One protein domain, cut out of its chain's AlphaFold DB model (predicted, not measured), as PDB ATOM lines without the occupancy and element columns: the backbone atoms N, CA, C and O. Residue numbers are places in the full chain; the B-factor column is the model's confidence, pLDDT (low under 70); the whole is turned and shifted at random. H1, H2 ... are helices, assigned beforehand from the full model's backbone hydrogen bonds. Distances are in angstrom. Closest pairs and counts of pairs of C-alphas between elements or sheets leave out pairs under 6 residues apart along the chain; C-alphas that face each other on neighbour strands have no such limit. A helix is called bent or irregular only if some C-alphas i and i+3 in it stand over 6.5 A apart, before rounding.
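This is residues 10 to 150 of the 204 residues of an uncharacterized protein of Piscirickettsiaceae bacterium NZ-RLO2 (UniProt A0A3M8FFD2). A long helix, H5, forms the core; H1 runs beside it the opposite way, while H8 and H7 cross it. H4 folds back on H5 as a hairpin, H2 packs near the start of H5, and short H3 and H6 lie at the margins. The printed part has 141 residues with eight named helices, H1 to H8 in order, and no named strand: all helix. It is compact, with a radius of gyration of the C-alphas of 15.1 A and spans of 45 by 33 by 25 A.

H1, residues 10 to 35, begins at C-alpha 10 (133.622, 161.646, 230.830) and is 37.1 A long. H2 is residues 41 to 52, H3 58 to 63, and H4 65 to 75. H5, residues 79 to 100, is 31.4 A long. H6 is residues 109 to 112. H7, residues 114 to 126, is only just irregular: C-alphas 121 and 124 are 6.9 A apart. H8, residues 133 to 149, is 24.1 A long and ends at C-alpha 149 (151.819, 146.443, 235.444).

The hub, H5, touches five helices; closest C-alphas follow. H1: Tyr 31 and Gly 80, 5.5 A, a shallow tilt of 10 degrees, opposite ways. H8: Gly 93 and Tyr 138, 4.1 A, a steep tilt of 53 degrees. H7: Thr 91 and Ile 119, 6.1 A, about perpendicular at 79 degrees. H4: Val 74 and Lys 82, 4.8 A, a hairpin. H2: Glu 48 and Val 79, 5.6 A. H3 and H4 touch only at the corner, Leu 61 and Arg 68, 4.7 A; so do H6 and H7, Tyr 110 and Gly 116, 5.6 A. Every O i to N i+4 pair is within hydrogen-bond range in H1 to H5 and H8; H7 has 7 of 9, and H6 is too short for one.

The C-alphas of Glu 42 and Asp 107, the two farthest apart, are 46.1 A apart. The printed part has no cut and no long link. Mean pLDDT of the printed part is 75.6; residues under 70 include 10 to 14 and 105 to 112.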
ATOM      1  N   PRO A  10     134.205 162.971 230.597       52.62
ATOM      2  CA  PRO A  10     133.622 161.646 230.830       52.62
ATOM      3  C   PRO A  10     134.595 160.511 230.493       52.62
ATOM      4  O   PRO A  10     134.648 159.517 231.210       52.62
ATOM      5  N   HIS A  11     135.394 160.674 229.433       55.88
ATOM      6  CA  HIS A  11     136.364 159.669 228.999       55.88
ATOM      7  C   HIS A  11     137.538 159.553 229.969       55.88
ATOM      8  O   HIS A  11     137.929 158.437 230.305       55.88
ATOM      9  N   ASP A  12     138.046 160.679 230.474       64.44
ATOM     10  CA  ASP A  12     139.139 160.683 231.454       64.44
ATOM     11  C   ASP A  12     138.697 160.041 232.779       64.44
ATOM     12  O   ASP A  12     139.451 159.293 233.407       64.44
ATOM     13  N   ARG A  13     137.432 160.261 233.163       68.25
ATOM     14  CA  ARG A  13     136.800 159.597 234.302       68.25
ATOM     15  C   ARG A  13     136.696 158.087 234.087       68.25
ATOM     16  O   ARG A  13     137.161 157.340 234.939       68.25
ATOM     17  N   THR A  14     136.118 157.626 232.978       69.62
ATOM     18  CA  THR A  14     135.980 156.186 232.693       69.62
ATOM     19  C   THR A  14     137.339 155.488 232.618       69.62
ATOM     20  O   THR A  14     137.514 154.421 233.198       69.62
ATOM     21  N   LEU A  15     138.339 156.116 231.996       78.56
ATOM     22  CA  LEU A  15     139.685 155.555 231.898       78.56
ATOM     23  C   LEU A  15     140.361 155.415 233.271       78.56
ATOM     24  O   LEU A  15     140.965 154.383 233.561       78.56
ATOM     25  N   LEU A  16     140.245 156.429 234.136       80.38
ATOM     26  CA  LEU A  16     140.750 156.362 235.511       80.38
ATOM     27  C   LEU A  16     140.113 155.201 236.288       80.38
ATOM     28  O   LEU A  16     140.796 154.493 237.026       80.38
ATOM     29  N   GLN A  17     138.810 154.995 236.098       75.38
ATOM     30  CA  GLN A  17     138.061 153.922 236.746       75.38
ATOM     31  C   GLN A  17     138.528 152.548 236.271       75.38
ATOM     32  O   GLN A  17     138.791 151.675 237.093       75.38
ATOM     33  N   GLU A  18     138.685 152.358 234.961       79.94
ATOM     34  CA  GLU A  18     139.181 151.103 234.394       79.94
ATOM     35  C   GLU A  18     140.591 150.764 234.889       79.94
ATOM     36  O   GLU A  18     140.854 149.616 235.255       79.94
ATOM     37  N   ARG A  19     141.486 151.760 234.938       85.56
ATOM     38  CA  ARG A  19     142.835 151.616 235.505       85.56
ATOM     39  C   ARG A  19     142.767 151.158 236.960       85.56
ATOM     40  O   ARG A  19     143.343 150.132 237.318       85.56
ATOM     41  N   ALA A  20     141.995 151.864 237.783       83.44
ATOM     42  CA  ALA A  20     141.870 151.557 239.202       83.44
ATOM     43  C   ALA A  20     141.255 150.174 239.459       83.44
ATOM     44  O   ALA A  20     141.785 149.418 240.268       83.44
ATOM     45  N   VAL A  21     140.197 149.794 238.733       79.31
ATOM     46  CA  VAL A  21     139.567 148.469 238.853       79.31
ATOM     47  C   VAL A  21     140.554 147.350 238.516       79.31
ATOM     48  O   VAL A  21     140.613 146.357 239.240       79.31
ATOM     49  N   LYS A  22     141.371 147.506 237.468       80.06
ATOM     50  CA  LYS A  22     142.404 146.515 237.118       80.06
ATOM     51  C   LYS A  22     143.443 146.363 238.228       80.06
ATOM     52  O   LYS A  22     143.784 145.242 238.602       80.06
ATOM     53  N   VAL A  23     143.916 147.477 238.787       82.06
ATOM     54  CA  VAL A  23     144.880 147.472 239.899       82.06
ATOM     55  C   VAL A  23     144.274 146.827 241.152       82.06
ATOM     56  O   VAL A  23     144.900 145.965 241.765       82.06
ATOM     57  N   GLN A  24     143.028 147.165 241.489       80.31
ATOM     58  CA  GLN A  24     142.270 146.567 242.595       80.31
ATOM     59  C   GLN A  24     142.125 145.051 242.444       80.31
ATOM     60  O   GLN A  24     142.365 144.303 243.389       80.31
ATOM     61  N   GLN A  25     141.773 144.578 241.247       77.44
ATOM     62  CA  GLN A  25     141.665 143.148 240.958       77.44
ATOM     63  C   GLN A  25     143.005 142.429 241.143       77.44
ATOM     64  O   GLN A  25     143.037 141.361 241.758       77.44
ATOM     65  N   LYS A  26     144.110 143.025 240.674       78.94
ATOM     66  CA  LYS A  26     145.463 142.487 240.883       78.94
ATOM     67  C   LYS A  26     145.818 142.409 242.369       78.94
ATOM     68  O   LYS A  26     146.264 141.361 242.825       78.94
ATOM     69  N   LEU A  27     145.568 143.468 243.139       82.44
ATOM     70  CA  LEU A  27     145.833 143.499 244.582       82.44
ATOM     71  C   LEU A  27     144.997 142.465 245.351       82.44
ATOM     72  O   LEU A  27     145.551 141.697 246.137       82.44
ATOM     73  N   LYS A  28     143.690 142.365 245.067       77.81
ATOM     74  CA  LYS A  28     142.800 141.343 245.653       77.81
ATOM     75  C   LYS A  28     143.267 139.925 245.324       77.81
ATOM     76  O   LYS A  28     143.223 139.039 246.180       77.81
ATOM     77  N   TRP A  29     143.723 139.704 244.093       77.94
ATOM     78  CA  TRP A  29     144.270 138.420 243.670       77.94
ATOM     79  C   TRP A  29     145.572 138.081 244.408       77.94
ATOM     80  O   TRP A  29     145.658 136.996 244.985       77.94
ATOM     81  N   LEU A  30     146.525 139.019 244.480       76.81
ATOM     82  CA  LEU A  30     147.776 138.867 245.237       76.81
ATOM     83  C   LEU A  30     147.503 138.576 246.719       76.81
ATOM     84  O   LEU A  30     148.129 137.699 247.319       76.81
ATOM     85  N   TYR A  31     146.526 139.267 247.309       80.31
ATOM     86  CA  TYR A  31     146.139 139.056 248.699       80.31
ATOM     87  C   TYR A  31     145.604 137.641 248.910       80.31
ATOM     88  O   TYR A  31     146.015 136.952 249.844       80.31
ATOM     89  N   LYS A  32     144.729 137.178 248.010       74.44
ATOM     90  CA  LYS A  32     144.157 135.833 248.071       74.44
ATOM     91  C   LYS A  32     145.231 134.749 247.958       74.44
ATOM     92  O   LYS A  32     145.269 133.870 248.811       74.44
ATOM     93  N   ILE A  33     146.125 134.826 246.968       68.56
ATOM     94  CA  ILE A  33     147.174 133.803 246.796       68.56
ATOM     95  C   ILE A  33     148.158 133.786 247.974       68.56
ATOM     96  O   ILE A  33     148.586 132.713 248.387       68.56
ATOM     97  N   THR A  34     148.462 134.950 248.558       70.62
ATOM     98  CA  THR A  34     149.334 135.050 249.738       70.62
ATOM     99  C   THR A  34     148.650 134.431 250.958       70.62
ATOM    100  O   THR A  34     149.222 133.593 251.651       70.62
ATOM    101  N   LYS A  35     147.383 134.789 251.195       77.19
ATOM    102  CA  LYS A  35     146.586 134.289 252.322       77.19
ATOM    103  C   LYS A  35     146.370 132.777 252.264       77.19
ATOM    104  O   LYS A  35     146.474 132.109 253.291       77.19
ATOM    105  N   ASP A  36     146.095 132.246 251.078       74.75
ATOM    106  CA  ASP A  36     145.819 130.822 250.868       74.75
ATOM    107  C   ASP A  36     147.110 129.973 250.838       74.75
ATOM    108  O   ASP A  36     147.053 128.775 250.564       74.75
ATOM    109  N   ARG A  37     148.281 130.574 251.128       66.69
ATOM    110  CA  ARG A  37     149.619 129.963 250.984       66.69
ATOM    111  C   ARG A  37     149.851 129.366 249.593       66.69
ATOM    112  O   ARG A  37     150.577 128.388 249.435       66.69
ATOM    113  N   GLY A  38     149.242 129.976 248.580       61.91
ATOM    114  CA  GLY A  38     149.424 129.631 247.173       61.91
ATOM    115  C   GLY A  38     150.769 130.092 246.605       61.91
ATOM    116  O   GLY A  38     151.016 129.895 245.419       61.91
ATOM    117  N   ILE A  39     151.619 130.706 247.433       66.88
ATOM    118  CA  ILE A  39     152.977 131.127 247.099       66.88
ATOM    119  C   ILE A  39     153.976 130.553 248.108       66.88
ATOM    120  O   ILE A  39     153.656 130.304 249.272       66.88
ATOM    121  N   THR A  40     155.198 130.328 247.645       71.31
ATOM    122  CA  THR A  40     156.331 129.919 248.478       71.31
ATOM    123  C   THR A  40     156.850 131.087 249.320       71.31
ATOM    124  O   THR A  40     156.614 132.249 249.003       71.31
ATOM    125  N   PHE A  41     157.634 130.781 250.357       69.88
ATOM    126  CA  PHE A  41     158.308 131.798 251.175       69.88
ATOM    127  C   PHE A  41     159.195 132.741 250.343       69.88
ATOM    128  O   PHE A  41     159.243 133.940 250.591       69.88
ATOM    129  N   GLU A  42     159.878 132.211 249.327       71.19
ATOM    130  CA  GLU A  42     160.729 133.007 248.438       71.19
ATOM    131  C   GLU A  42     159.907 133.969 247.572       71.19
ATOM    132  O   GLU A  42     160.260 135.138 247.436       71.19
ATOM    133  N   GLN A  43     158.768 133.510 247.048       68.88
ATOM    134  CA  GLN A  43     157.836 134.356 246.301       68.88
ATOM    135  C   GLN A  43     157.186 135.423 247.190       68.88
ATOM    136  O   GLN A  43     156.984 136.547 246.739       68.88
ATOM    137  N   GLU A  44     156.883 135.097 248.447       75.00
ATOM    138  CA  GLU A  44     156.382 136.068 249.423       75.00
ATOM    139  C   GLU A  44     157.432 137.147 249.720       75.00
ATOM    140  O   GLU A  44     157.104 138.330 249.688       75.00
ATOM    141  N   ALA A  45     158.704 136.775 249.894       76.62
ATOM    142  CA  ALA A  45     159.798 137.728 250.093       76.62
ATOM    143  C   ALA A  45     160.051 138.619 248.860       76.62
ATOM    144  O   ALA A  45     160.299 139.817 248.993       76.62
ATOM    145  N   GLN A  46     159.961 138.060 247.649       75.12
ATOM    146  CA  GLN A  46     160.060 138.834 246.403       75.12
ATOM    147  C   GLN A  46     158.894 139.815 246.252       75.12
ATOM    148  O   GLN A  46     159.105 140.969 245.876       75.12
ATOM    149  N   LEU A  47     157.676 139.373 246.578       78.50
ATOM    150  CA  LEU A  47     156.502 140.234 246.605       78.50
ATOM    151  C   LEU A  47     156.680 141.340 247.650       78.50
ATOM    152  O   LEU A  47     156.452 142.504 247.346       78.50
ATOM    153  N   GLU A  48     157.166 141.022 248.847       81.62
ATOM    154  CA  GLU A  48     157.443 142.022 249.875       81.62
ATOM    155  C   GLU A  48     158.447 143.086 249.417       81.62
ATOM    156  O   GLU A  48     158.209 144.284 249.601       81.62
ATOM    157  N   ALA A  49     159.546 142.663 248.788       79.25
ATOM    158  CA  ALA A  49     160.556 143.568 248.252       79.25
ATOM    159  C   ALA A  49     159.968 144.494 247.175       79.25
ATOM    160  O   ALA A  49     160.234 145.694 247.180       79.25
ATOM    161  N   LEU A  50     159.119 143.955 246.294       80.50
ATOM    162  CA  LEU A  50     158.423 144.714 245.257       80.50
ATOM    163  C   LEU A  50     157.491 145.771 245.854       80.50
ATOM    164  O   LEU A  50     157.552 146.930 245.449       80.50
ATOM    165  N   LEU A  51     156.653 145.390 246.823       80.31
ATOM    166  CA  LEU A  51     155.697 146.313 247.443       80.31
ATOM    167  C   LEU A  51     156.416 147.422 248.226       80.31
ATOM    168  O   LEU A  51     155.965 148.563 248.228       80.31
ATOM    169  N   THR A  52     157.555 147.101 248.841       78.69
ATOM    170  CA  THR A  52     158.386 148.072 249.574       78.69
ATOM    171  C   THR A  52     159.134 149.020 248.627       78.69
ATOM    172  O   THR A  52     159.414 150.160 248.981       78.69
ATOM    173  N   ALA A  53     159.432 148.583 247.401       78.50
ATOM    174  CA  ALA A  53     160.142 149.377 246.400       78.50
ATOM    175  C   ALA A  53     159.243 150.346 245.610       78.50
ATOM    176  O   ALA A  53     159.741 151.026 244.708       78.50
ATOM    177  N   ILE A  54     157.937 150.413 245.907       81.75
ATOM    178  CA  ILE A  54     157.014 151.328 245.229       81.75
ATOM    179  C   ILE A  54     157.492 152.773 245.448       81.75
ATOM    180  O   ILE A  54     157.563 153.225 246.598       81.75
ATOM    181  N   PRO A  55     157.816 153.517 244.369       81.69
ATOM    182  CA  PRO A  55     158.281 154.889 244.496       81.69
ATOM    183  C   PRO A  55     157.229 155.763 245.177       81.69
ATOM    184  O   PRO A  55     156.046 155.720 244.840       81.69
ATOM    185  N   HIS A  56     157.663 156.590 246.116       78.00
ATOM    186  CA  HIS A  56     156.810 157.525 246.837       78.00
ATOM    187  C   HIS A  56     157.648 158.724 247.290       78.00
ATOM    188  O   HIS A  56     158.872 158.640 247.396       78.00
ATOM    189  N   ASP A  57     156.995 159.861 247.523       76.38
ATOM    190  CA  ASP A  57     157.683 161.063 247.987       76.38
ATOM    191  C   ASP A  57     157.814 161.042 249.515       76.38
ATOM    192  O   ASP A  57     156.852 161.282 250.249       76.38
ATOM    193  N   SER A  58     159.023 160.760 249.994       71.00
ATOM    194  CA  SER A  58     159.343 160.694 251.421       71.00
ATOM    195  C   SER A  58     159.102 162.029 252.139       71.00
ATOM    196  O   SER A  58     158.715 162.043 253.305       71.00
ATOM    197  N   SER A  59     159.237 163.162 251.445       71.06
ATOM    198  CA  SER A  59     158.994 164.486 252.035       71.06
ATOM    199  C   SER A  59     157.504 164.742 252.306       71.06
ATOM    200  O   SER A  59     157.132 165.438 253.255       71.06
ATOM    201  N   LEU A  60     156.620 164.116 251.524       67.38
ATOM    202  CA  LEU A  60     155.171 164.147 251.733       67.38
ATOM    203  C   LEU A  60     154.735 163.256 252.905       67.38
ATOM    204  O   LEU A  60     153.847 163.637 253.671       67.38
ATOM    205  N   LEU A  61     155.415 162.123 253.111       65.88
ATOM    206  CA  LEU A  61     155.251 161.294 254.313       65.88
ATOM    207  C   LEU A  61     155.681 162.036 255.584       65.88
ATOM    208  O   LEU A  61     155.064 161.918 256.643       65.88
ATOM    209  N   GLU A  62     156.742 162.831 255.489       67.12
ATOM    210  CA  GLU A  62     157.235 163.623 256.611       67.12
ATOM    211  C   GLU A  62     156.366 164.851 256.895       67.12
ATOM    212  O   GLU A  62     156.279 165.274 258.046       67.12
ATOM    213  N   SER A  63     155.678 165.407 255.900       67.19
ATOM    214  CA  SER A  63     154.880 166.629 256.072       67.19
ATOM    215  C   SER A  63     153.416 166.384 256.451       67.19
ATOM    216  O   SER A  63     152.799 167.269 257.044       67.19
ATOM    217  N   SER A  64     152.863 165.192 256.192       70.19
ATOM    218  CA  SER A  64     151.472 164.858 256.526       70.19
ATOM    219  C   SER A  64     151.348 163.723 257.544       70.19
ATOM    220  O   SER A  64     151.755 162.595 257.260       70.19
ATOM    221  N   PRO A  65     150.705 163.967 258.704       70.69
ATOM    222  CA  PRO A  65     150.381 162.915 259.668       70.69
ATOM    223  C   PRO A  65     149.553 161.779 259.059       70.69
ATOM    224  O   PRO A  65     149.715 160.626 259.445       70.69
ATOM    225  N   TYR A  66     148.693 162.106 258.091       71.69
ATOM    226  CA  TYR A  66     147.874 161.141 257.372       71.69
ATOM    227  C   TYR A  66     148.727 160.230 256.485       71.69
ATOM    228  O   TYR A  66     148.652 159.007 256.597       71.69
ATOM    229  N   ALA A  67     149.585 160.827 255.651       68.25
ATOM    230  CA  ALA A  67     150.467 160.084 254.757       68.25
ATOM    231  C   ALA A  67     151.449 159.211 255.550       68.25
ATOM    232  O   ALA A  67     151.649 158.045 255.218       68.25
ATOM    233  N   ARG A  68     151.984 159.742 256.656       71.19
ATOM    234  CA  ARG A  68     152.852 158.997 257.571       71.19
ATOM    235  C   ARG A  68     152.155 157.782 258.169       71.19
ATOM    236  O   ARG A  68     152.714 156.696 258.130       71.19
ATOM    237  N   ALA A  69     150.945 157.959 258.700       69.06
ATOM    238  CA  ALA A  69     150.201 156.875 259.333       69.06
ATOM    239  C   ALA A  69     149.951 155.713 258.361       69.06
ATOM    240  O   ALA A  69     150.172 154.561 258.721       69.06
ATOM    241  N   ILE A  70     149.563 156.020 257.121       67.25
ATOM    242  CA  ILE A  70     149.300 154.998 256.101       67.25
ATOM    243  C   ILE A  70     150.592 154.346 255.602       67.25
ATOM    244  O   ILE A  70     150.612 153.152 255.318       67.25
ATOM    245  N   TRP A  71     151.683 155.100 255.480       71.94
ATOM    246  CA  TRP A  71     152.925 154.532 254.966       71.94
ATOM    247  C   TRP A  71     153.651 153.661 255.986       71.94
ATOM    248  O   TRP A  71     154.110 152.576 255.642       71.94
ATOM    249  N   THR A  72     153.672 154.064 257.257       70.75
ATOM    250  CA  THR A  72     154.155 153.202 258.347       70.75
ATOM    251  C   THR A  72     153.374 151.886 258.386       70.75
ATOM    252  O   THR A  72     153.948 150.816 258.569       70.75
ATOM    253  N   GLU A  73     152.066 151.944 258.127       68.12
ATOM    254  CA  GLU A  73     151.223 150.760 257.970       68.12
ATOM    255  C   GLU A  73     151.642 149.862 256.790       68.12
ATOM    256  O   GLU A  73     151.479 148.651 256.891       68.12
ATOM    257  N   VAL A  74     152.205 150.401 255.704       69.31
ATOM    258  CA  VAL A  74     152.726 149.625 254.561       69.31
ATOM    259  C   VAL A  74     154.122 149.056 254.841       69.31
ATOM    260  O   VAL A  74     154.412 147.948 254.403       69.31
ATOM    261  N   GLU A  75     154.999 149.758 255.558       69.38
ATOM    262  CA  GLU A  75     156.378 149.295 255.790       69.38
ATOM    263  C   GLU A  75     156.468 148.177 256.842       69.38
ATOM    264  O   GLU A  75     157.138 147.170 256.599       69.38
ATOM    265  N   ASP A  76     155.736 148.305 257.953       70.12
ATOM    266  CA  ASP A  76     155.949 147.514 259.179       70.12
ATOM    267  C   ASP A  76     155.128 146.214 259.275       70.12
ATOM    268  O   ASP A  76     155.116 145.531 260.306       70.12
ATOM    269  N   VAL A  77     154.390 145.851 258.228       72.81
ATOM    270  CA  VAL A  77     153.437 144.731 258.270       72.81
ATOM    271  C   VAL A  77     153.760 143.653 257.245       72.81
ATOM    272  O   VAL A  77     154.281 143.941 256.182       72.81
ATOM    273  N   GLY A  78     153.379 142.402 257.507       80.75
ATOM    274  CA  GLY A  78     153.538 141.329 256.518       80.75
ATOM    275  C   GLY A  78     152.765 141.585 255.214       80.75
ATOM    276  O   GLY A  78     151.772 142.322 255.196       80.75
ATOM    277  N   VAL A  79     153.183 140.916 254.135       81.25
ATOM    278  CA  VAL A  79     152.696 141.088 252.749       81.25
ATOM    279  C   VAL A  79     151.175 141.203 252.637       81.25
ATOM    280  O   VAL A  79     150.667 142.111 251.982       81.25
ATOM    281  N   GLY A  80     150.429 140.334 253.323       81.75
ATOM    282  CA  GLY A  80     148.965 140.361 253.288       81.75
ATOM    283  C   GLY A  80     148.360 141.692 253.749       81.75
ATOM    284  O   GLY A  80     147.405 142.170 253.147       81.75
ATOM    285  N   ARG A  81     148.921 142.327 254.784       83.19
ATOM    286  CA  ARG A  81     148.461 143.649 255.230       83.19
ATOM    287  C   ARG A  81     148.936 144.758 254.289       83.19
ATOM    288  O   ARG A  81     148.130 145.631 253.991       83.19
ATOM    289  N   LYS A  82     150.167 144.686 253.755       85.75
ATOM    290  CA  LYS A  82     150.667 145.654 252.755       85.75
ATOM    291  C   LYS A  82     149.717 145.740 251.561       85.75
ATOM    292  O   LYS A  82     149.328 146.827 251.151       85.75
ATOM    293  N   LEU A  83     149.274 144.590 251.055       85.38
ATOM    294  CA  LEU A  83     148.342 144.509 249.928       85.38
ATOM    295  C   LEU A  83     146.992 145.182 250.221       85.38
ATOM    296  O   LEU A  83     146.480 145.896 249.362       85.38
ATOM    297  N   LEU A  84     146.450 145.019 251.433       84.38
ATOM    298  CA  LEU A  84     145.218 145.699 251.852       84.38
ATOM    299  C   LEU A  84     145.408 147.220 251.964       84.38
ATOM    300  O   LEU A  84     144.524 147.985 251.579       84.38
ATOM    301  N   PHE A  85     146.561 147.676 252.457       85.31
ATOM    302  CA  PHE A  85     146.866 149.108 252.520       85.31
ATOM    303  C   PHE A  85     147.009 149.730 251.131       85.31
ATOM    304  O   PHE A  85     146.471 150.808 250.884       85.31
ATOM    305  N   LEU A  86     147.644 149.029 250.194       85.19
ATOM    306  CA  LEU A  86     147.737 149.478 248.805       85.19
ATOM    307  C   LEU A  86     146.365 149.510 248.114       85.19
ATOM    308  O   LEU A  86     146.095 150.434 247.350       85.19
ATOM    309  N   GLU A  87     145.468 148.564 248.417       86.31
ATOM    310  CA  GLU A  87     144.081 148.579 247.921       86.31
ATOM    311  C   GLU A  87     143.353 149.855 248.371       86.31
ATOM    312  O   GLU A  87     142.679 150.533 247.586       86.31
ATOM    313  N   ARG A  88     143.547 150.244 249.630       84.50
ATOM    314  CA  ARG A  88     143.000 151.490 250.161       84.50
ATOM    315  C   ARG A  88     143.621 152.718 249.487       84.50
ATOM    316  O   ARG A  88     142.885 153.579 249.010       84.50
ATOM    317  N   LEU A  89     144.945 152.764 249.350       85.00
ATOM    318  CA  LEU A  89     145.670 153.872 248.711       85.00
ATOM    319  C   LEU A  89     145.254 154.110 247.253       85.00
ATOM    320  O   LEU A  89     145.103 155.254 246.832       85.00
ATOM    321  N   VAL A  90     145.008 153.044 246.488       86.88
ATOM    322  CA  VAL A  90     144.476 153.145 245.117       86.88
ATOM    323  C   VAL A  90     143.099 153.815 245.116       86.88
ATOM    324  O   VAL A  90     142.829 154.678 244.281       86.88
ATOM    325  N   THR A  91     142.235 153.456 246.068       86.12
ATOM    326  CA  THR A  91     140.901 154.062 246.215       86.12
ATOM    327  C   THR A  91     141.009 155.551 246.551       86.12
ATOM    328  O   THR A  91     140.353 156.382 245.922       86.12
ATOM    329  N   GLU A  92     141.888 155.907 247.487       85.75
ATOM    330  CA  GLU A  92     142.142 157.296 247.888       85.75
ATOM    331  C   GLU A  92     142.746 158.134 246.751       85.75
ATOM    332  O   GLU A  92     142.343 159.281 246.555       85.75
ATOM    333  N   GLY A  93     143.635 157.560 245.934       84.19
ATOM    334  CA  GLY A  93     144.192 158.223 244.750       84.19
ATOM    335  C   GLY A  93     143.122 158.565 243.710       84.19
ATOM    336  O   GLY A  93     143.122 159.661 243.146       84.19
ATOM    337  N   VAL A  94     142.147 157.675 243.506       84.31
ATOM    338  CA  VAL A  94     140.992 157.955 242.637       84.31
ATOM    339  C   VAL A  94     140.106 159.046 243.233       84.31
ATOM    340  O   VAL A  94     139.685 159.943 242.504       84.31
ATOM    341  N   ILE A  95     139.850 159.022 244.546       83.94
ATOM    342  CA  ILE A  95     139.098 160.087 245.229       83.94
ATOM    343  C   ILE A  95     139.812 161.433 245.057       83.94
ATOM    344  O   ILE A  95     139.157 162.429 244.742       83.94
ATOM    345  N   ALA A  96     141.138 161.471 245.213       80.81
ATOM    346  CA  ALA A  96     141.943 162.676 245.036       80.81
ATOM    347  C   ALA A  96     141.771 163.269 243.635       80.81
ATOM    348  O   ALA A  96     141.450 164.450 243.495       80.81
ATOM    349  N   GLN A  97     141.912 162.427 242.611       83.56
ATOM    350  CA  GLN A  97     141.803 162.847 241.223       83.56
ATOM    351  C   GLN A  97     140.384 163.295 240.877       83.56
ATOM    352  O   GLN A  97     140.203 164.362 240.304       83.56
ATOM    353  N   LEU A  98     139.353 162.541 241.270       80.56
ATOM    354  CA  LEU A  98     137.967 162.946 241.025       80.56
ATOM    355  C   LEU A  98     137.612 164.250 241.756       80.56
ATOM    356  O   LEU A  98     136.855 165.054 241.217       80.56
ATOM    357  N   SER A  99     138.172 164.478 242.949       78.50
ATOM    358  CA  SER A  99     137.957 165.709 243.726       78.50
ATOM    359  C   SER A  99     138.590 166.916 243.039       78.50
ATOM    360  O   SER A  99     137.993 167.982 243.018       78.50
ATOM    361  N   ALA A 100     139.780 166.751 242.453       77.44
ATOM    362  CA  ALA A 100     140.502 167.829 241.775       77.44
ATOM    363  C   ALA A 100     139.760 168.392 240.549       77.44
ATOM    364  O   ALA A 100     140.022 169.520 240.138       77.44
ATOM    365  N   TYR A 101     138.838 167.614 239.974       74.31
ATOM    366  CA  TYR A 101     138.038 168.002 238.811       74.31
ATOM    367  C   TYR A 101     136.546 168.196 239.127       74.31
ATOM    368  O   TYR A 101     135.753 168.298 238.194       74.31
ATOM    369  N   ASP A 102     136.151 168.219 240.407       73.94
ATOM    370  CA  ASP A 102     134.744 168.280 240.840       73.94
ATOM    371  C   ASP A 102     133.865 167.167 240.224       73.94
ATOM    372  O   ASP A 102     132.677 167.341 239.966       73.94
ATOM    373  N   LEU A 103     134.448 165.986 239.979       71.81
ATOM    374  CA  LEU A 103     133.784 164.834 239.346       71.81
ATOM    375  C   LEU A 103     133.241 163.811 240.354       71.81
ATOM    376  O   LEU A 103     132.730 162.754 239.969       71.81
ATOM    377  N   LEU A 104     133.354 164.111 241.647       72.25
ATOM    378  CA  LEU A 104     132.888 163.287 242.765       72.25
ATOM    379  C   LEU A 104     131.405 163.535 243.080       72.25
ATOM    380  O   LEU A 104     131.018 163.718 244.239       72.25
ATOM    381  N   ASP A 105     130.586 163.538 242.031       67.50
ATOM    382  CA  ASP A 105     129.149 163.766 242.122       67.50
ATOM    383  C   ASP A 105     128.418 162.519 242.641       67.50
ATOM    384  O   ASP A 105     128.729 161.392 242.245       67.50
ATOM    385  N   TYR A 106     127.451 162.725 243.541       56.19
ATOM    386  CA  TYR A 106     126.757 161.657 244.279       56.19
ATOM    387  C   TYR A 106     125.843 160.772 243.411       56.19
ATOM    388  O   TYR A 106     125.466 159.693 243.860       56.19
ATOM    389  N   ASP A 107     125.541 161.190 242.180       57.28
ATOM    390  CA  ASP A 107     124.503 160.592 241.323       57.28
ATOM    391  C   ASP A 107     125.047 159.851 240.090       57.28
ATOM    392  O   ASP A 107     124.332 159.594 239.124       57.28
ATOM    393  N   SER A 108     126.333 159.502 240.069       60.00
ATOM    394  CA  SER A 108     126.866 158.730 238.943       60.00
ATOM    395  C   SER A 108     126.597 157.232 239.088       60.00
ATOM    396  O   SER A 108     126.927 156.667 240.134       60.00
ATOM    397  N   ASP A 109     126.203 156.574 237.994       59.72
ATOM    398  CA  ASP A 109     126.064 155.107 237.879       59.72
ATOM    399  C   ASP A 109     127.272 154.334 238.438       59.72
ATOM    400  O   ASP A 109     127.166 153.235 238.979       59.72
ATOM    401  N   TYR A 110     128.445 154.952 238.357       63.97
ATOM    402  CA  TYR A 110     129.701 154.441 238.876       63.97
ATOM    403  C   TYR A 110     129.711 154.156 240.388       63.97
ATOM    404  O   TYR A 110     130.329 153.177 240.817       63.97
ATOM    405  N   LEU A 111     129.029 154.972 241.198       64.31
ATOM    406  CA  LEU A 111     128.964 154.795 242.654       64.31
ATOM    407  C   LEU A 111     128.174 153.538 243.056       64.31
ATOM    408  O   LEU A 111     128.312 153.070 244.183       64.31
ATOM    409  N   HIS A 112     127.415 152.949 242.127       67.69
ATOM    410  CA  HIS A 112     126.694 151.690 242.325       67.69
ATOM    411  C   HIS A 112     127.526 150.435 241.994       67.69
ATOM    412  O   HIS A 112     127.034 149.319 242.149       67.69
ATOM    413  N   SER A 113     128.781 150.587 241.552       73.81
ATOM    414  CA  SER A 113     129.707 149.462 241.341       73.81
ATOM    415  C   SER A 113     130.404 149.022 242.638       73.81
ATOM    416  O   SER A 113     130.443 149.770 243.613       73.81
ATOM    417  N   GLU A 114     131.023 147.833 242.649       73.44
ATOM    418  CA  GLU A 114     131.819 147.348 243.797       73.44
ATOM    419  C   GLU A 114     132.943 148.334 244.168       73.44
ATOM    420  O   GLU A 114     133.173 148.615 245.342       73.44
ATOM    421  N   PHE A 115     133.606 148.920 243.167       73.62
ATOM    422  CA  PHE A 115     134.631 149.939 243.393       73.62
ATOM    423  C   PHE A 115     134.028 151.302 243.784       73.62
ATOM    424  O   PHE A 115     134.592 152.026 244.601       73.62
ATOM    425  N   GLY A 116     132.835 151.627 243.279       73.38
ATOM    426  CA  GLY A 116     132.053 152.778 243.727       73.38
ATOM    427  C   GLY A 116     131.718 152.725 245.220       73.38
ATOM    428  O   GLY A 116     131.860 153.732 245.913       73.38
ATOM    429  N   ALA A 117     131.374 151.545 245.741       77.75
ATOM    430  CA  ALA A 117     131.129 151.340 247.168       77.75
ATOM    431  C   ALA A 117     132.381 151.599 248.025       77.75
ATOM    432  O   ALA A 117     132.274 152.217 249.086       77.75
ATOM    433  N   LEU A 118     133.567 151.197 247.547       77.56
ATOM    434  CA  LEU A 118     134.846 151.509 248.201       77.56
ATOM    435  C   LEU A 118     135.098 153.019 248.243       77.56
ATOM    436  O   LEU A 118     135.477 153.561 249.279       77.56
ATOM    437  N   ILE A 119     134.807 153.720 247.145       80.12
ATOM    438  CA  ILE A 119     134.918 155.180 247.088       80.12
ATOM    439  C   ILE A 119     133.970 155.849 248.078       80.12
ATOM    440  O   ILE A 119     134.396 156.761 248.779       80.12
ATOM    441  N   ILE A 120     132.715 155.404 248.186       79.69
ATOM    442  CA  ILE A 120     131.767 155.944 249.175       79.69
ATOM    443  C   ILE A 120     132.298 155.742 250.598       79.69
ATOM    444  O   ILE A 120     132.238 156.670 251.406       79.69
ATOM    445  N   ALA A 121     132.822 154.551 250.899       79.56
ATOM    446  CA  ALA A 121     133.330 154.210 252.224       79.56
ATOM    447  C   ALA A 121     134.552 155.057 252.623       79.56
ATOM    448  O   ALA A 121     134.642 155.511 253.764       79.56
ATOM    449  N   GLU A 122     135.466 155.310 251.684       78.44
ATOM    450  CA  GLU A 122     136.716 156.031 251.956       78.44
ATOM    451  C   GLU A 122     136.604 157.554 251.754       78.44
ATOM    452  O   GLU A 122     137.382 158.306 252.347       78.44
ATOM    453  N   LYS A 123     135.606 158.048 251.001       78.06
ATOM    454  CA  LYS A 123     135.418 159.486 250.705       78.06
ATOM    455  C   LYS A 123     135.427 160.343 251.965       78.06
ATOM    456  O   LYS A 123     136.097 161.368 251.985       78.06
ATOM    457  N   SER A 124     134.723 159.927 253.017       74.75
ATOM    458  CA  SER A 124     134.643 160.691 254.269       74.75
ATOM    459  C   SER A 124     135.974 160.755 255.018       74.75
ATOM    460  O   SER A 124     136.256 161.762 255.654       74.75
ATOM    461  N   ARG A 125     136.811 159.710 254.935       72.06
ATOM    462  CA  ARG A 125     138.134 159.685 255.591       72.06
ATOM    463  C   ARG A 125     139.139 160.582 254.874       72.06
ATOM    464  O   ARG A 125     140.041 161.112 255.512       72.06
ATOM    465  N   PHE A 126     138.957 160.758 253.568       72.56
ATOM    466  CA  PHE A 126     139.838 161.547 252.714       72.56
ATOM    467  C   PHE A 126     139.292 162.952 252.385       72.56
ATOM    468  O   PHE A 126     139.955 163.733 251.700       72.56
ATOM    469  N   ALA A 127     138.093 163.298 252.870       70.69
ATOM    470  CA  ALA A 127     137.408 164.555 252.554       70.69
ATOM    471  C   ALA A 127     138.232 165.786 252.963       70.69
ATOM    472  O   ALA A 127     138.406 166.703 252.155       70.69
ATOM    473  N   ASP A 128     138.799 165.741 254.171       69.31
ATOM    474  CA  ASP A 128     139.547 166.841 254.788       69.31
ATOM    475  C   ASP A 128     141.030 166.872 254.383       69.31
ATOM    476  O   ASP A 128     141.769 167.759 254.801       69.31
ATOM    477  N   CYS A 129     141.495 165.918 253.568       71.69
ATOM    478  CA  CYS A 129     142.850 165.968 253.025       71.69
ATOM    479  C   CYS A 129     142.913 167.050 251.937       71.69
ATOM    480  O   CYS A 129     142.273 166.917 250.893       71.69
ATOM    481  N   ASP A 130     143.674 168.122 252.141       66.19
ATOM    482  CA  ASP A 130     143.891 169.184 251.156       66.19
ATOM    483  C   ASP A 130     145.387 169.507 250.963       66.19
ATOM    484  O   ASP A 130     146.272 168.784 251.431       66.19
ATOM    485  N   GLY A 131     145.681 170.522 250.145       73.56
ATOM    486  CA  GLY A 131     147.051 170.891 249.778       73.56
ATOM    487  C   GLY A 131     147.755 169.847 248.901       73.56
ATOM    488  O   GLY A 131     147.140 169.225 248.032       73.56
ATOM    489  N   GLU A 132     149.057 169.653 249.126       76.19
ATOM    490  CA  GLU A 132     149.922 168.752 248.340       76.19
ATOM    491  C   GLU A 132     149.598 167.252 248.531       76.19
ATOM    492  O   GLU A 132     150.064 166.413 247.760       76.19
ATOM    493  N   ILE A 133     148.750 166.892 249.504       77.31
ATOM    494  CA  ILE A 133     148.436 165.491 249.839       77.31
ATOM    495  C   ILE A 133     147.559 164.821 248.786       77.31
ATOM    496  O   ILE A 133     147.847 163.701 248.381       77.31
ATOM    497  N   LYS A 134     146.533 165.507 248.274       79.06
ATOM    498  CA  LYS A 134     145.691 164.971 247.190       79.06
ATOM    499  C   LYS A 134     146.517 164.658 245.925       79.06
ATOM    500  O   LYS A 134     146.465 163.519 245.456       79.06
ATOM    501  N   PRO A 135     147.323 165.599 245.393       78.75
ATOM    502  CA  PRO A 135     148.238 165.315 244.288       78.75
ATOM    503  C   PRO A 135     149.225 164.177 244.578       78.75
ATOM    504  O   PRO A 135     149.479 163.354 243.698       78.75
ATOM    505  N   ALA A 136     149.764 164.103 245.798       79.38
ATOM    506  CA  ALA A 136     150.688 163.049 246.207       79.38
ATOM    507  C   ALA A 136     150.049 161.657 246.183       79.38
ATOM    508  O   ALA A 136     150.626 160.724 245.623       79.38
ATOM    509  N   THR A 137     148.843 161.519 246.737       81.56
ATOM    510  CA  THR A 137     148.116 160.243 246.763       81.56
ATOM    511  C   THR A 137     147.767 159.772 245.352       81.56
ATOM    512  O   THR A 137     147.854 158.580 245.063       81.56
ATOM    513  N   TYR A 138     147.436 160.691 244.435       83.94
ATOM    514  CA  TYR A 138     147.221 160.319 243.035       83.94
ATOM    515  C   TYR A 138     148.503 159.805 242.367       83.94
ATOM    516  O   TYR A 138     148.476 158.744 241.748       83.94
ATOM    517  N   ARG A 139     149.646 160.483 242.552       84.06
ATOM    518  CA  ARG A 139     150.938 159.989 242.035       84.06
ATOM    519  C   ARG A 139     151.311 158.629 242.616       84.06
ATOM    520  O   ARG A 139     151.852 157.788 241.907       84.06
ATOM    521  N   LEU A 140     151.004 158.392 243.891       83.75
ATOM    522  CA  LEU A 140     151.236 157.096 244.518       83.75
ATOM    523  C   LEU A 140     150.399 155.995 243.855       83.75
ATOM    524  O   LEU A 140     150.928 154.922 243.584       83.75
ATOM    525  N   PHE A 141     149.135 156.268 243.521       86.31
ATOM    526  CA  PHE A 141     148.332 155.355 242.704       86.31
ATOM    527  C   PHE A 141     149.012 155.041 241.361       86.31
ATOM    528  O   PHE A 141     149.100 153.870 240.994       86.31
ATOM    529  N   GLU A 142     149.532 156.046 240.652       85.38
ATOM    530  CA  GLU A 142     150.222 155.828 239.372       85.38
ATOM    531  C   GLU A 142     151.483 154.968 239.533       85.38
ATOM    532  O   GLU A 142     151.734 154.077 238.723       85.38
ATOM    533  N   ASN A 143     152.235 155.166 240.618       84.56
ATOM    534  CA  ASN A 143     153.414 154.360 240.932       84.56
ATOM    535  C   ASN A 143     153.043 152.907 241.271       84.56
ATOM    536  O   ASN A 143     153.701 151.979 240.797       84.56
ATOM    537  N   ILE A 144     151.972 152.695 242.046       84.06
ATOM    538  CA  ILE A 144     151.425 151.360 242.339       84.06
ATOM    539  C   ILE A 144     151.015 150.668 241.036       84.06
ATOM    540  O   ILE A 144     151.386 149.520 240.796       84.06
ATOM    541  N   GLU A 145     150.272 151.367 240.176       84.69
ATOM    542  CA  GLU A 145     149.848 150.845 238.878       84.69
ATOM    543  C   GLU A 145     151.049 150.459 238.014       84.69
ATOM    544  O   GLU A 145     151.074 149.358 237.466       84.69
ATOM    545  N   GLN A 146     152.053 151.331 237.914       82.38
ATOM    546  CA  GLN A 146     153.246 151.079 237.118       82.38
ATOM    547  C   GLN A 146     153.993 149.835 237.604       82.38
ATOM    548  O   GLN A 146     154.326 148.974 236.795       82.38
ATOM    549  N   VAL A 147     154.222 149.713 238.913       78.94
ATOM    550  CA  VAL A 147     154.936 148.569 239.495       78.94
ATOM    551  C   VAL A 147     154.158 147.264 239.292       78.94
ATOM    552  O   VAL A 147     154.750 146.250 238.933       78.94
ATOM    553  N   LEU A 148     152.831 147.278 239.457       75.50
ATOM    554  CA  LEU A 148     151.986 146.088 239.282       75.50
ATOM    555  C   LEU A 148     151.707 145.728 237.812       75.50
ATOM    556  O   LEU A 148     151.240 144.621 237.518       75.50
ATOM    557  N   ASN A 149     151.939 146.657 236.886       72.94
ATOM    558  CA  ASN A 149     151.819 146.443 235.444       72.94
ATOM    559  C   ASN A 149     153.166 146.196 234.759       72.94
ATOM    560  O   ASN A 149     153.178 145.928 233.560       72.94
ATOM    561  N   ASP A 150     154.285 146.248 235.484       67.31
ATOM    562  CA  ASP A 150     155.592 145.875 234.948       67.31
ATOM    563  C   ASP A 150     155.721 144.342 234.851       67.31
ATOM    564  O   ASP A 150     156.406 143.675 235.630       67.31
TER     565      ASP A 150